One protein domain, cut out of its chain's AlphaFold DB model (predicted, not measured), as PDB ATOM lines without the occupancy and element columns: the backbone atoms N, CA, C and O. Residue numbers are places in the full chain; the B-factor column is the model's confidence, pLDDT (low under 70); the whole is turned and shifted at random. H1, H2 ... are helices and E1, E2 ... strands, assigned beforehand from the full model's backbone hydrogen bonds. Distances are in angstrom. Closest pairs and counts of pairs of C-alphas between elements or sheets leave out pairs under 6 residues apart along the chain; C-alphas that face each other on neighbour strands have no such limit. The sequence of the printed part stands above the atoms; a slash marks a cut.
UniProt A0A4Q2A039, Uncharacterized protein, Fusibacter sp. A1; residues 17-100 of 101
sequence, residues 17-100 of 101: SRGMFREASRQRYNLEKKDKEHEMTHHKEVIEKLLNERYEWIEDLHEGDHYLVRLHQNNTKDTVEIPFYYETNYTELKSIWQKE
ATOM      1  N   SER A  17     128.613 129.408 113.088       50.59
ATOM      2  CA  SER A  17     127.356 128.750 113.457       50.59
ATOM      3  C   SER A  17     126.368 128.716 112.288       50.59
ATOM      4  O   SER A  17     125.670 127.726 112.100       50.59
ATOM      5  N   ARG A  18     126.325 129.765 111.456       51.16
ATOM      6  CA  ARG A  18     125.344 129.890 110.365       51.16
ATOM      7  C   ARG A  18     125.678 128.994 109.159       51.16
ATOM      8  O   ARG A  18     124.759 128.555 108.469       51.16
ATOM      9  N   GLY A  19     126.961 128.680 108.948       51.38
ATOM     10  CA  GLY A  19     127.425 127.676 107.979       51.38
ATOM     11  C   GLY A  19     127.115 126.238 108.409       51.38
ATOM     12  O   GLY A  19     126.510 125.490 107.642       51.38
ATOM     13  N   MET A  20     127.392 125.898 109.675       52.81
ATOM     14  CA  MET A  20     127.183 124.544 110.211       52.81
ATOM     15  C   MET A  20     125.725 124.069 110.137       52.81
ATOM     16  O   MET A  20     125.485 122.902 109.835       52.81
ATOM     17  N   PHE A  21     124.736 124.949 110.346       53.16
ATOM     18  CA  PHE A  21     123.323 124.568 110.196       53.16
ATOM     19  C   PHE A  21     122.951 124.243 108.742       53.16
ATOM     20  O   PHE A  21     122.243 123.272 108.492       53.16
ATOM     21  N   ARG A  22     123.462 125.007 107.766       59.03
ATOM     22  CA  ARG A  22     123.235 124.728 106.336       59.03
ATOM     23  C   ARG A  22     123.937 123.452 105.882       59.03
ATOM     24  O   ARG A  22     123.382 122.716 105.068       59.03
ATOM     25  N   GLU A  23     125.135 123.192 106.389       61.00
ATOM     26  CA  GLU A  23     125.888 121.974 106.081       61.00
ATOM     27  C   GLU A  23     125.237 120.732 106.695       61.00
ATOM     28  O   GLU A  23     125.060 119.742 105.988       61.00
ATOM     29  N   ALA A  24     124.769 120.801 107.945       62.91
ATOM     30  CA  ALA A  24     124.060 119.699 108.593       62.91
ATOM     31  C   ALA A  24     122.740 119.353 107.881       62.91
ATOM     32  O   ALA A  24     122.443 118.177 107.673       62.91
ATOM     33  N   SER A  25     121.964 120.354 107.451       65.94
ATOM     34  CA  SER A  25     120.739 120.118 106.674       65.94
ATOM     35  C   SER A  25     121.027 119.479 105.314       65.94
ATOM     36  O   SER A  25     120.334 118.544 104.923       65.94
ATOM     37  N   ARG A  26     122.071 119.930 104.602       72.50
ATOM     38  CA  ARG A  26     122.484 119.326 103.322       72.50
ATOM     39  C   ARG A  26     122.974 117.892 103.494       72.50
ATOM     40  O   ARG A  26     122.663 117.045 102.666       72.50
ATOM     41  N   GLN A  27     123.723 117.614 104.560       72.31
ATOM     42  CA  GLN A  27     124.190 116.262 104.862       72.31
ATOM     43  C   GLN A  27     123.025 115.318 105.158       72.31
ATOM     44  O   GLN A  27     122.982 114.240 104.577       72.31
ATOM     45  N   ARG A  28     122.053 115.735 105.981       72.69
ATOM     46  CA  ARG A  28     120.847 114.931 106.247       72.69
ATOM     47  C   ARG A  28     120.035 114.674 104.981       72.69
ATOM     48  O   ARG A  28     119.652 113.540 104.746       72.69
ATOM     49  N   TYR A  29     119.847 115.694 104.144       75.00
ATOM     50  CA  TYR A  29     119.154 115.540 102.862       75.00
ATOM     51  C   TYR A  29     119.860 114.540 101.936       75.00
ATOM     52  O   TYR A  29     119.223 113.672 101.353       75.00
ATOM     53  N   ASN A  30     121.187 114.630 101.816       79.62
ATOM     54  CA  ASN A  30     121.954 113.711 100.975       79.62
ATOM     55  C   ASN A  30     121.967 112.278 101.524       79.62
ATOM     56  O   ASN A  30     122.034 111.343 100.733       79.62
ATOM     57  N   LEU A  31     121.934 112.109 102.849       79.81
ATOM     58  CA  LEU A  31     121.807 110.799 103.487       79.81
ATOM     59  C   LEU A  31     120.437 110.193 103.200       79.81
ATOM     60  O   LEU A  31     120.382 109.122 102.617       79.81
ATOM     61  N   GLU A  32     119.354 110.920 103.476       76.25
ATOM     62  CA  GLU A  32     117.996 110.448 103.184       76.25
ATOM     63  C   GLU A  32     117.812 110.130 101.695       76.25
ATOM     64  O   GLU A  32     117.198 109.129 101.341       76.25
ATOM     65  N   LYS A  33     118.386 110.949 100.803       82.25
ATOM     66  CA  LYS A  33     118.365 110.670  99.366       82.25
ATOM     67  C   LYS A  33     119.081 109.355  99.037       82.25
ATOM     68  O   LYS A  33     118.553 108.560  98.269       82.25
ATOM     69  N   LYS A  34     120.256 109.116  99.624       84.44
ATOM     70  CA  LYS A  34     120.988 107.860  99.432       84.44
ATOM     71  C   LYS A  34     120.226 106.664  99.986       84.44
ATOM     72  O   LYS A  34     120.180 105.657  99.299       84.44
ATOM     73  N   ASP A  35     119.632 106.768 101.172       82.19
ATOM     74  CA  ASP A  35     118.803 105.702 101.750       82.19
ATOM     75  C   ASP A  35     117.606 105.377 100.846       82.19
ATOM     76  O   ASP A  35     117.386 104.214 100.519       82.19
ATOM     77  N   LYS A  36     116.913 106.402 100.332       80.81
ATOM     78  CA  LYS A  36     115.841 106.239  99.336       80.81
ATOM     79  C   LYS A  36     116.322 105.526  98.072       80.81
ATOM     80  O   LYS A  36     115.665 104.595  97.614       80.81
ATOM     81  N   GLU A  37     117.457 105.954  97.514       82.50
ATOM     82  CA  GLU A  37     118.050 105.351  96.311       82.50
ATOM     83  C   GLU A  37     118.509 103.905  96.561       82.50
ATOM     84  O   GLU A  37     118.331 103.048  95.696       82.50
ATOM     85  N   HIS A  38     119.068 103.611  97.737       84.62
ATOM     86  CA  HIS A  38     119.493 102.266  98.124       84.62
ATOM     87  C   HIS A  38     118.307 101.321  98.307       84.62
ATOM     88  O   HIS A  38     118.352 100.210  97.778       84.62
ATOM     89  N   GLU A  39     117.251 101.761  98.997       81.88
ATOM     90  CA  GLU A  39     116.007 101.000  99.121       81.88
ATOM     91  C   GLU A  39     115.431 100.694  97.733       81.88
ATOM     92  O   GLU A  39     115.166  99.535  97.418       81.88
ATOM     93  N   MET A  40     115.307 101.711  96.873       79.94
ATOM     94  CA  MET A  40     114.729 101.527  95.542       79.94
ATOM     95  C   MET A  40     115.575 100.597  94.675       79.94
ATOM     96  O   MET A  40     115.034  99.725  94.006       79.94
ATOM     97  N   THR A  41     116.901 100.749  94.689       84.31
ATOM     98  CA  THR A  41     117.803  99.893  93.901       84.31
ATOM     99  C   THR A  41     117.705  98.440  94.358       84.31
ATOM    100  O   THR A  41     117.560  97.549  93.525       84.31
ATOM    101  N   HIS A  42     117.721  98.207  95.675       84.62
ATOM    102  CA  HIS A  42     117.602  96.866  96.235       84.62
ATOM    103  C   HIS A  42     116.266  96.221  95.870       84.62
ATOM    104  O   HIS A  42     116.234  95.099  95.365       84.62
ATOM    105  N   HIS A  43     115.163  96.947  96.071       83.06
ATOM    106  CA  HIS A  43     113.849  96.429  95.726       83.06
ATOM    107  C   HIS A  43     113.712  96.224  94.226       83.06
ATOM    108  O   HIS A  43     113.177  95.198  93.832       83.06
ATOM    109  N   LYS A  44     114.241  97.113  93.378       83.00
ATOM    110  CA  LYS A  44     114.176  96.972  91.916       83.00
ATOM    111  C   LYS A  44     114.755  95.645  91.437       83.00
ATOM    112  O   LYS A  44     114.092  94.947  90.678       83.00
ATOM    113  N   GLU A  45     115.927  95.254  91.932       85.56
ATOM    114  CA  GLU A  45     116.524  93.958  91.586       85.56
ATOM    115  C   GLU A  45     115.654  92.769  92.023       85.56
ATOM    116  O   GLU A  45     115.602  91.749  91.335       85.56
ATOM    117  N   VAL A  46     114.977  92.881  93.170       85.44
ATOM    118  CA  VAL A  46     114.028  91.866  93.653       85.44
ATOM    119  C   VAL A  46     112.795  91.832  92.749       85.44
ATOM    120  O   VAL A  46     112.425  90.771  92.265       85.44
ATOM    121  N   ILE A  47     112.206  92.985  92.450       82.25
ATOM    122  CA  ILE A  47     111.008  93.140  91.616       82.25
ATOM    123  C   ILE A  47     111.243  92.578  90.216       82.25
ATOM    124  O   ILE A  47     110.427  91.805  89.730       82.25
ATOM    125  N   GLU A  48     112.373  92.903  89.582       84.50
ATOM    126  CA  GLU A  48     112.716  92.380  88.255       84.50
ATOM    127  C   GLU A  48     112.825  90.847  88.261       84.50
ATOM    128  O   GLU A  48     112.427  90.196  87.293       84.50
ATOM    129  N   LYS A  49     113.312  90.235  89.349       86.88
ATOM    130  CA  LYS A  49     113.300  88.768  89.491       86.88
ATOM    131  C   LYS A  49     111.878  88.235  89.633       86.88
ATOM    132  O   LYS A  49     111.512  87.320  88.903       86.88
ATOM    133  N   LEU A  50     111.061  88.851  90.484       86.00
ATOM    134  CA  LEU A  50     109.681  88.423  90.722       86.00
ATOM    135  C   LEU A  50     108.799  88.552  89.468       86.00
ATOM    136  O   LEU A  50     108.006  87.654  89.187       86.00
ATOM    137  N   LEU A  51     108.988  89.603  88.665       83.31
ATOM    138  CA  LEU A  51     108.332  89.758  87.362       83.31
ATOM    139  C   LEU A  51     108.739  88.632  86.397       83.31
ATOM    140  O   LEU A  51     107.882  87.984  85.796       83.31
ATOM    141  N   ASN A  52     110.039  88.320  86.308       86.12
ATOM    142  CA  ASN A  52     110.537  87.205  85.492       86.12
ATOM    143  C   ASN A  52     109.997  85.841  85.956       86.12
ATOM    144  O   ASN A  52     109.736  84.953  85.141       86.12
ATOM    145  N   GLU A  53     109.812  85.671  87.262       86.44
ATOM    146  CA  GLU A  53     109.275  84.456  87.871       86.44
ATOM    147  C   GLU A  53     107.738  84.374  87.814       86.44
ATOM    148  O   GLU A  53     107.166  83.379  88.260       86.44
ATOM    149  N   ARG A  54     107.056  85.348  87.194       84.06
ATOM    150  CA  ARG A  54     105.586  85.413  87.086       84.06
ATOM    151  C   ARG A  54     104.883  85.451  88.443       84.06
ATOM    152  O   ARG A  54     103.867  84.781  88.639       84.06
ATOM    153  N   TYR A  55     105.440  86.199  89.388       88.31
ATOM    154  CA  TYR A  55     104.682  86.583  90.569       88.31
ATOM    155  C   TYR A  55     103.579  87.561  90.165       88.31
ATOM    156  O   TYR A  55     103.722  88.331  89.218       88.31
ATOM    157  N   GLU A  56     102.478  87.527  90.899       85.56
ATOM    158  CA  GLU A  56     101.315  88.382  90.713       85.56
ATOM    159  C   GLU A  56     101.113  89.225  91.970       85.56
ATOM    160  O   GLU A  56     101.311  88.750  93.093       85.56
ATOM    161  N   TRP A  57     100.720  90.484  91.783       86.75
ATOM    162  CA  TRP A  57     100.391  91.369  92.893       86.75
ATOM    163  C   TRP A  57      99.057  90.959  93.502       86.75
ATOM    164  O   TRP A  57      98.031  91.012  92.830       86.75
ATOM    165  N   ILE A  58      99.067  90.570  94.779       87.88
ATOM    166  CA  ILE A  58      97.845  90.159  95.483       87.88
ATOM    167  C   ILE A  58      97.318  91.276  96.370       87.88
ATOM    168  O   ILE A  58      96.125  91.572  96.346       87.88
ATOM    169  N   GLU A  59      98.186  91.868  97.183       87.56
ATOM    170  CA  GLU A  59      97.759  92.763  98.252       87.56
ATOM    171  C   GLU A  59      98.840  93.797  98.552       87.56
ATOM    172  O   GLU A  59     100.034  93.502  98.502       87.56
ATOM    173  N   ASP A  60      98.415  95.009  98.894       88.50
ATOM    174  CA  ASP A  60      99.266  95.991  99.544       88.50
ATOM    175  C   ASP A  60      98.635  96.468 100.850       88.50
ATOM    176  O   ASP A  60      97.449  96.793 100.919       88.50
ATOM    177  N   LEU A  61      99.446  96.459 101.902       88.19
ATOM    178  CA  LEU A  61      99.079  96.839 103.255       88.19
ATOM    179  C   LEU A  61      99.863  98.084 103.647       88.19
ATOM    180  O   LEU A  61     101.019  98.259 103.268       88.19
ATOM    181  N   HIS A  62      99.238  98.945 104.437       87.94
ATOM    182  CA  HIS A  62      99.911 100.082 105.048       87.94
ATOM    183  C   HIS A  62     100.015  99.822 106.552       87.94
ATOM    184  O   HIS A  62      99.014  99.901 107.269       87.94
ATOM    185  N   GLU A  63     101.213  99.460 107.015       85.75
ATOM    186  CA  GLU A  63     101.485  99.114 108.410       85.75
ATOM    187  C   GLU A  63     102.288 100.229 109.093       85.75
ATOM    188  O   GLU A  63     103.513 100.311 109.013       85.75
ATOM    189  N   GLY A  64     101.584 101.106 109.812       85.50
ATOM    190  CA  GLY A  64     102.207 102.200 110.558       85.50
ATOM    191  C   GLY A  64     102.853 103.240 109.640       85.50
ATOM    192  O   GLY A  64     102.145 104.062 109.070       85.50
ATOM    193  N   ASP A  65     104.185 103.201 109.542       85.69
ATOM    194  CA  ASP A  65     105.026 104.134 108.770       85.69
ATOM    195  C   ASP A  65     105.603 103.520 107.474       85.69
ATOM    196  O   ASP A  65     106.440 104.139 106.820       85.69
ATOM    197  N   HIS A  66     105.209 102.299 107.100       85.75
ATOM    198  CA  HIS A  66     105.712 101.645 105.887       85.75
ATOM    199  C   HIS A  66     104.606 100.925 105.111       85.75
ATOM    200  O   HIS A  66     103.568 100.541 105.653       85.75
ATOM    201  N   TYR A  67     104.845 100.743 103.815       87.75
ATOM    202  CA  TYR A  67     103.978  99.993 102.912       87.75
ATOM    203  C   TYR A  67     104.524  98.582 102.742       87.75
ATOM    204  O   TYR A  67     105.718  98.410 102.540       87.75
ATOM    205  N   LEU A  68     103.672  97.570 102.788       89.62
ATOM    206  CA  LEU A  68     104.043  96.179 102.565       89.62
ATOM    207  C   LEU A  68     103.324  95.673 101.321       89.62
ATOM    208  O   LEU A  68     102.097  95.677 101.271       89.62
ATOM    209  N   VAL A  69     104.079  95.231 100.321       89.81
ATOM    210  CA  VAL A  69     103.526  94.664  99.088       89.81
ATOM    211  C   VAL A  69     103.682  93.154  99.112       89.81
ATOM    212  O   VAL A  69     104.790  92.652  99.290       89.81
ATOM    213  N   ARG A  70     102.578  92.433  98.913       90.31
ATOM    214  CA  ARG A  70     102.537  90.973  98.834       90.31
ATOM    215  C   ARG A  70     102.366  90.511  97.401       90.31
ATOM    216  O   ARG A  70     101.371  90.810  96.736       90.31
ATOM    217  N   LEU A  71     103.332  89.719  96.968       89.62
ATOM    218  CA  LEU A  71     103.394  89.109  95.655       89.62
ATOM    219  C   LEU A  71     103.297  87.593  95.818       89.62
ATOM    220  O   LEU A  71     103.857  87.034  96.756       89.62
ATOM    221  N   HIS A  72     102.610  86.915  94.906       90.44
ATOM    222  CA  HIS A  72     102.433  85.465  94.965       90.44
ATOM    223  C   HIS A  72     102.679  84.819  93.617       90.44
ATOM    224  O   HIS A  72     102.223  85.308  92.587       90.44
ATOM    225  N   GLN A  73     103.333  83.667  93.635       90.62
ATOM    226  CA  GLN A  73     103.578  82.881  92.442       90.62
ATOM    227  C   GLN A  73     102.611  81.699  92.379       90.62
ATOM    228  O   GLN A  73     102.729  80.716  93.112       90.62
ATOM    229  N   ASN A  74     101.680  81.750  91.424       82.38
ATOM    230  CA  ASN A  74     100.621  80.748  91.276       82.38
ATOM    231  C   ASN A  74     101.125  79.306  91.087       82.38
ATOM    232  O   ASN A  74     100.448  78.356  91.480       82.38
ATOM    233  N   ASN A  75     102.314  79.123  90.504       83.06
ATOM    234  CA  ASN A  75     102.845  77.793  90.197       83.06
ATOM    235  C   ASN A  75     103.508  77.102  91.405       83.06
ATOM    236  O   ASN A  75     103.479  75.880  91.520       83.06
ATOM    237  N   THR A  76     104.108  77.875  92.309       84.31
ATOM    238  CA  THR A  76     104.885  77.371  93.458       84.31
ATOM    239  C   THR A  76     104.163  77.575  94.786       84.31
ATOM    240  O   THR A  76     104.553  76.962  95.779       84.31
ATOM    241  N   LYS A  77     103.093  78.388  94.803       82.88
ATOM    242  CA  LYS A  77     102.449  78.920  96.015       82.88
ATOM    243  C   LYS A  77     103.413  79.708  96.903       82.88
ATOM    244  O   LYS A  77     103.186  79.831  98.106       82.88
ATOM    245  N   ASP A  78     104.502  80.198  96.318       88.62
ATOM    246  CA  ASP A  78     105.444  81.052  97.017       88.62
ATOM    247  C   ASP A  78     104.845  82.449  97.183       88.62
ATOM    248  O   ASP A  78     104.097  82.924  96.323       88.62
ATOM    249  N   THR A  79     105.122  83.073  98.324       88.25
ATOM    250  CA  THR A  79     104.632  84.412  98.649       88.25
ATOM    251  C   THR A  79     105.804  85.249  99.127       88.25
ATOM    252  O   THR A  79     106.511  84.855 100.055       88.25
ATOM    253  N   VAL A  80     105.982  86.414  98.517       88.69
ATOM    254  CA  VAL A  80     107.057  87.352  98.831       88.69
ATOM    255  C   VAL A  80     106.455  88.653  99.324       88.69
ATOM    256  O   VAL A  80     105.532  89.199  98.721       88.69
ATOM    257  N   GLU A  81     106.998  89.153 100.428       90.12
ATOM    258  CA  GLU A  81     106.590  90.409 101.045       90.12
ATOM    259  C   GLU A  81     107.725  91.427 100.898       90.12
ATOM    260  O   GLU A  81     108.863  91.158 101.287       90.12
ATOM    261  N   ILE A  82     107.426  92.593 100.322       87.50
ATOM    262  CA  ILE A  82     108.397  93.669 100.103       87.50
ATOM    263  C   ILE A  82     107.978  94.894 100.924       87.50
ATOM    264  O   ILE A  82     106.961  95.517 100.599       87.50
ATOM    265  N   PRO A  83     108.728  95.250 101.982       88.88
ATOM    266  CA  PRO A  83     108.466  96.449 102.766       88.88
ATOM    267  C   PRO A  83     109.097  97.688 102.116       88.88
ATOM    268  O   PRO A  83     110.270  97.686 101.764       88.88
ATOM    269  N   PHE A  84     108.350  98.781 102.025       87.12
ATOM    270  CA  PHE A  84     108.788 100.090 101.551       87.12
ATOM    271  C   PHE A  84     108.645 101.110 102.671       87.12
ATOM    272  O   PHE A  84     107.530 101.446 103.074       87.12
ATOM    273  N   TYR A  85     109.768 101.646 103.141       86.12
ATOM    274  CA  TYR A  85     109.785 102.701 104.155       86.12
ATOM    275  C   TYR A  85     109.589 104.091 103.536       86.12
ATOM    276  O   TYR A  85     109.333 105.062 104.247       86.12
ATOM    277  N   TYR A  86     109.679 104.199 102.207       84.94
ATOM    278  CA  TYR A  86     109.420 105.434 101.476       84.94
ATOM    279  C   TYR A  86     108.241 105.284 100.504       84.94
ATOM    280  O   TYR A  86     108.314 104.557  99.514       84.94
ATOM    281  N   GLU A  87     107.177 106.064 100.729       84.62
ATOM    282  CA  GLU A  87     105.961 106.104  99.889       84.62
ATOM    283  C   GLU A  87     106.266 106.321  98.395       84.62
ATOM    284  O   GLU A  87     105.620 105.746  97.516       84.62
ATOM    285  N   THR A  88     107.286 107.128  98.087       83.75
ATOM    286  CA  THR A  88     107.708 107.395  96.705       83.75
ATOM    287  C   THR A  88     108.169 106.120  95.996       83.75
ATOM    288  O   THR A  88     107.813 105.915  94.837       83.75
ATOM    289  N   ASN A  89     108.887 105.239  96.698       83.75
ATOM    290  CA  ASN A  89     109.391 103.983  96.144       83.75
ATOM    291  C   ASN A  89     108.251 102.977  95.929       83.75
ATOM    292  O   ASN A  89     108.175 102.351  94.873       83.75
ATOM    293  N   TYR A  90     107.311 102.890  96.877       84.62
ATOM    294  CA  TYR A  90     106.074 102.115  96.710       84.62
ATOM    295  C   TYR A  90     105.271 102.583  95.484       84.62
ATOM    296  O   TYR A  90     104.823 101.775  94.669       84.62
ATOM    297  N   THR A  91     105.114 103.898  95.319       84.94
ATOM    298  CA  THR A  91     104.359 104.471  94.196       84.94
ATOM    299  C   THR A  91     105.044 104.185  92.858       84.94
ATOM    300  O   THR A  91     104.378 103.864  91.873       84.94
ATOM    301  N   GLU A  92     106.375 104.276  92.815       83.81
ATOM    302  CA  GLU A  92     107.165 103.956  91.625       83.81
ATOM    303  C   GLU A  92     107.049 102.473  91.255       83.81
ATOM    304  O   GLU A  92     106.759 102.164  90.099       83.81
ATOM    305  N   LEU A  93     107.161 101.566  92.233       81.50
ATOM    306  CA  LEU A  93     106.907 100.136  92.045       81.50
ATOM    307  C   LEU A  93     105.525  99.900  91.427       81.50
ATOM    308  O   LEU A  93     105.411  99.225  90.404       81.50
ATOM    309  N   LYS A  94     104.472 100.432  92.055       83.88
ATOM    310  CA  LYS A  94     103.090 100.222  91.607       83.88
ATOM    311  C   LYS A  94     102.900 100.685  90.163       83.88
ATOM    312  O   LYS A  94     102.239 100.014  89.378       83.88
ATOM    313  N   SER A  95     103.537 101.798  89.799       84.06
ATOM    314  CA  SER A  95     103.546 102.329  88.434       84.06
ATOM    315  C   SER A  95     104.284 101.428  87.436       84.06
ATOM    316  O   SER A  95     103.838 101.297  86.299       84.06
ATOM    317  N   ILE A  96     105.397 100.799  87.835       80.38
ATOM    318  CA  ILE A  96     106.118  99.825  86.998       80.38
ATOM    319  C   ILE A  96     105.237  98.596  86.755       80.38
ATOM    320  O   ILE A  96     105.066  98.193  85.610       80.38
ATOM    321  N   TRP A  97     104.630  98.059  87.813       78.25
ATOM    322  CA  TRP A  97     103.818  96.844  87.739       78.25
ATOM    323  C   TRP A  97     102.554  97.027  86.885       78.25
ATOM    324  O   TRP A  97     102.228  96.177  86.067       78.25
ATOM    325  N   GLN A  98     101.868  98.166  87.019       75.88
ATOM    326  CA  GLN A  98     100.660  98.479  86.240       75.88
ATOM    327  C   GLN A  98     100.923  98.782  84.758       75.88
ATOM    328  O   GLN A  98      99.979  98.837  83.978       75.88
ATOM    329  N   LYS A  99     102.175  99.036  84.355       65.94
ATOM    330  CA  LYS A  99     102.524  99.302  82.950       65.94
ATOM    331  C   LYS A  99     102.756  98.039  82.123       65.94
ATOM    332  O   LYS A  99     102.839  98.160  80.903       65.94
ATOM    333  N   GLU A 100     102.915  96.880  82.758       55.47
ATOM    334  CA  GLU A 100     103.100  95.594  82.068       55.47
ATOM    335  C   GLU A 100     101.784  94.832  81.818       55.47
ATOM    336  O   GLU A 100     101.819  93.747  81.238       55.47
TER     337      GLU A 100
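This is residues 17 to 100 of the 101 residues of an uncharacterized protein of Fusibacter sp. A1 (UniProt A0A4Q2A039). A small three-stranded antiparallel sheet has two helices over one face and its other face bare, and one of these, the long H1, runs out far past the sheet as an arm. Residues 17 to 34 of H1 stick out free, and this arm makes the length; the body without it spans 33 by 22 by 19 A. The printed part has 84 residues, with H1, E1, E2, E3 and H2 in that order along the chain, the sheet in the order E1 - E2 - E3, and a mixed class of helices and strands. The whole is loose, with a radius of gyration of the C-alphas of 16.5 A and spans of 61 by 25 by 20 A.

Find C-alpha 55 at (104.682, 86.583, 90.569), where E1, residues 55 to 63, begins; it is 22.0 A long and bends by 57 degrees at residue 58. E2, residues 66 to 73, runs 23.2 A, and E3, residues 78 to 84, runs 19.9 A. H1, residues 17 to 52, starts at C-alpha 17, (127.356, 128.750, 113.457), and runs 52.8 A. H2, residues 87 to 98, runs 16.5 A to C-alpha 98 at (100.660, 98.479, 86.240).

E1, E2 and E3 form a meander, each strand the antiparallel neighbour of the one before. Look at N 61 and O 68, 2.8 A apart, in the hairpin E1 and E2, and at N 69 and O 82, 2.9 A apart, in the hairpin E2 and E3; both are within hydrogen-bond range. H1 and H2 are on the same face, in two layers with the sheet, at heights over the sheet of 10.6 A and 9.8 A. H1 touches H2 with residues 36 to 44 alone, at a shallow tilt of 26 degrees, the same way; their closest C-alphas are those of Met 40 and Asn 89, 5.9 A apart. In H2 every O i to N i+4 pair is within hydrogen-bond range, in H1 31 of 32.

The C-alphas of Ser 17 and Asn 75, the two farthest apart, are 61.1 A apart. The printed part has no cut, and its four links are tight. Look for pLDDT under 70 at residues 17 to 25 and 99 to 100.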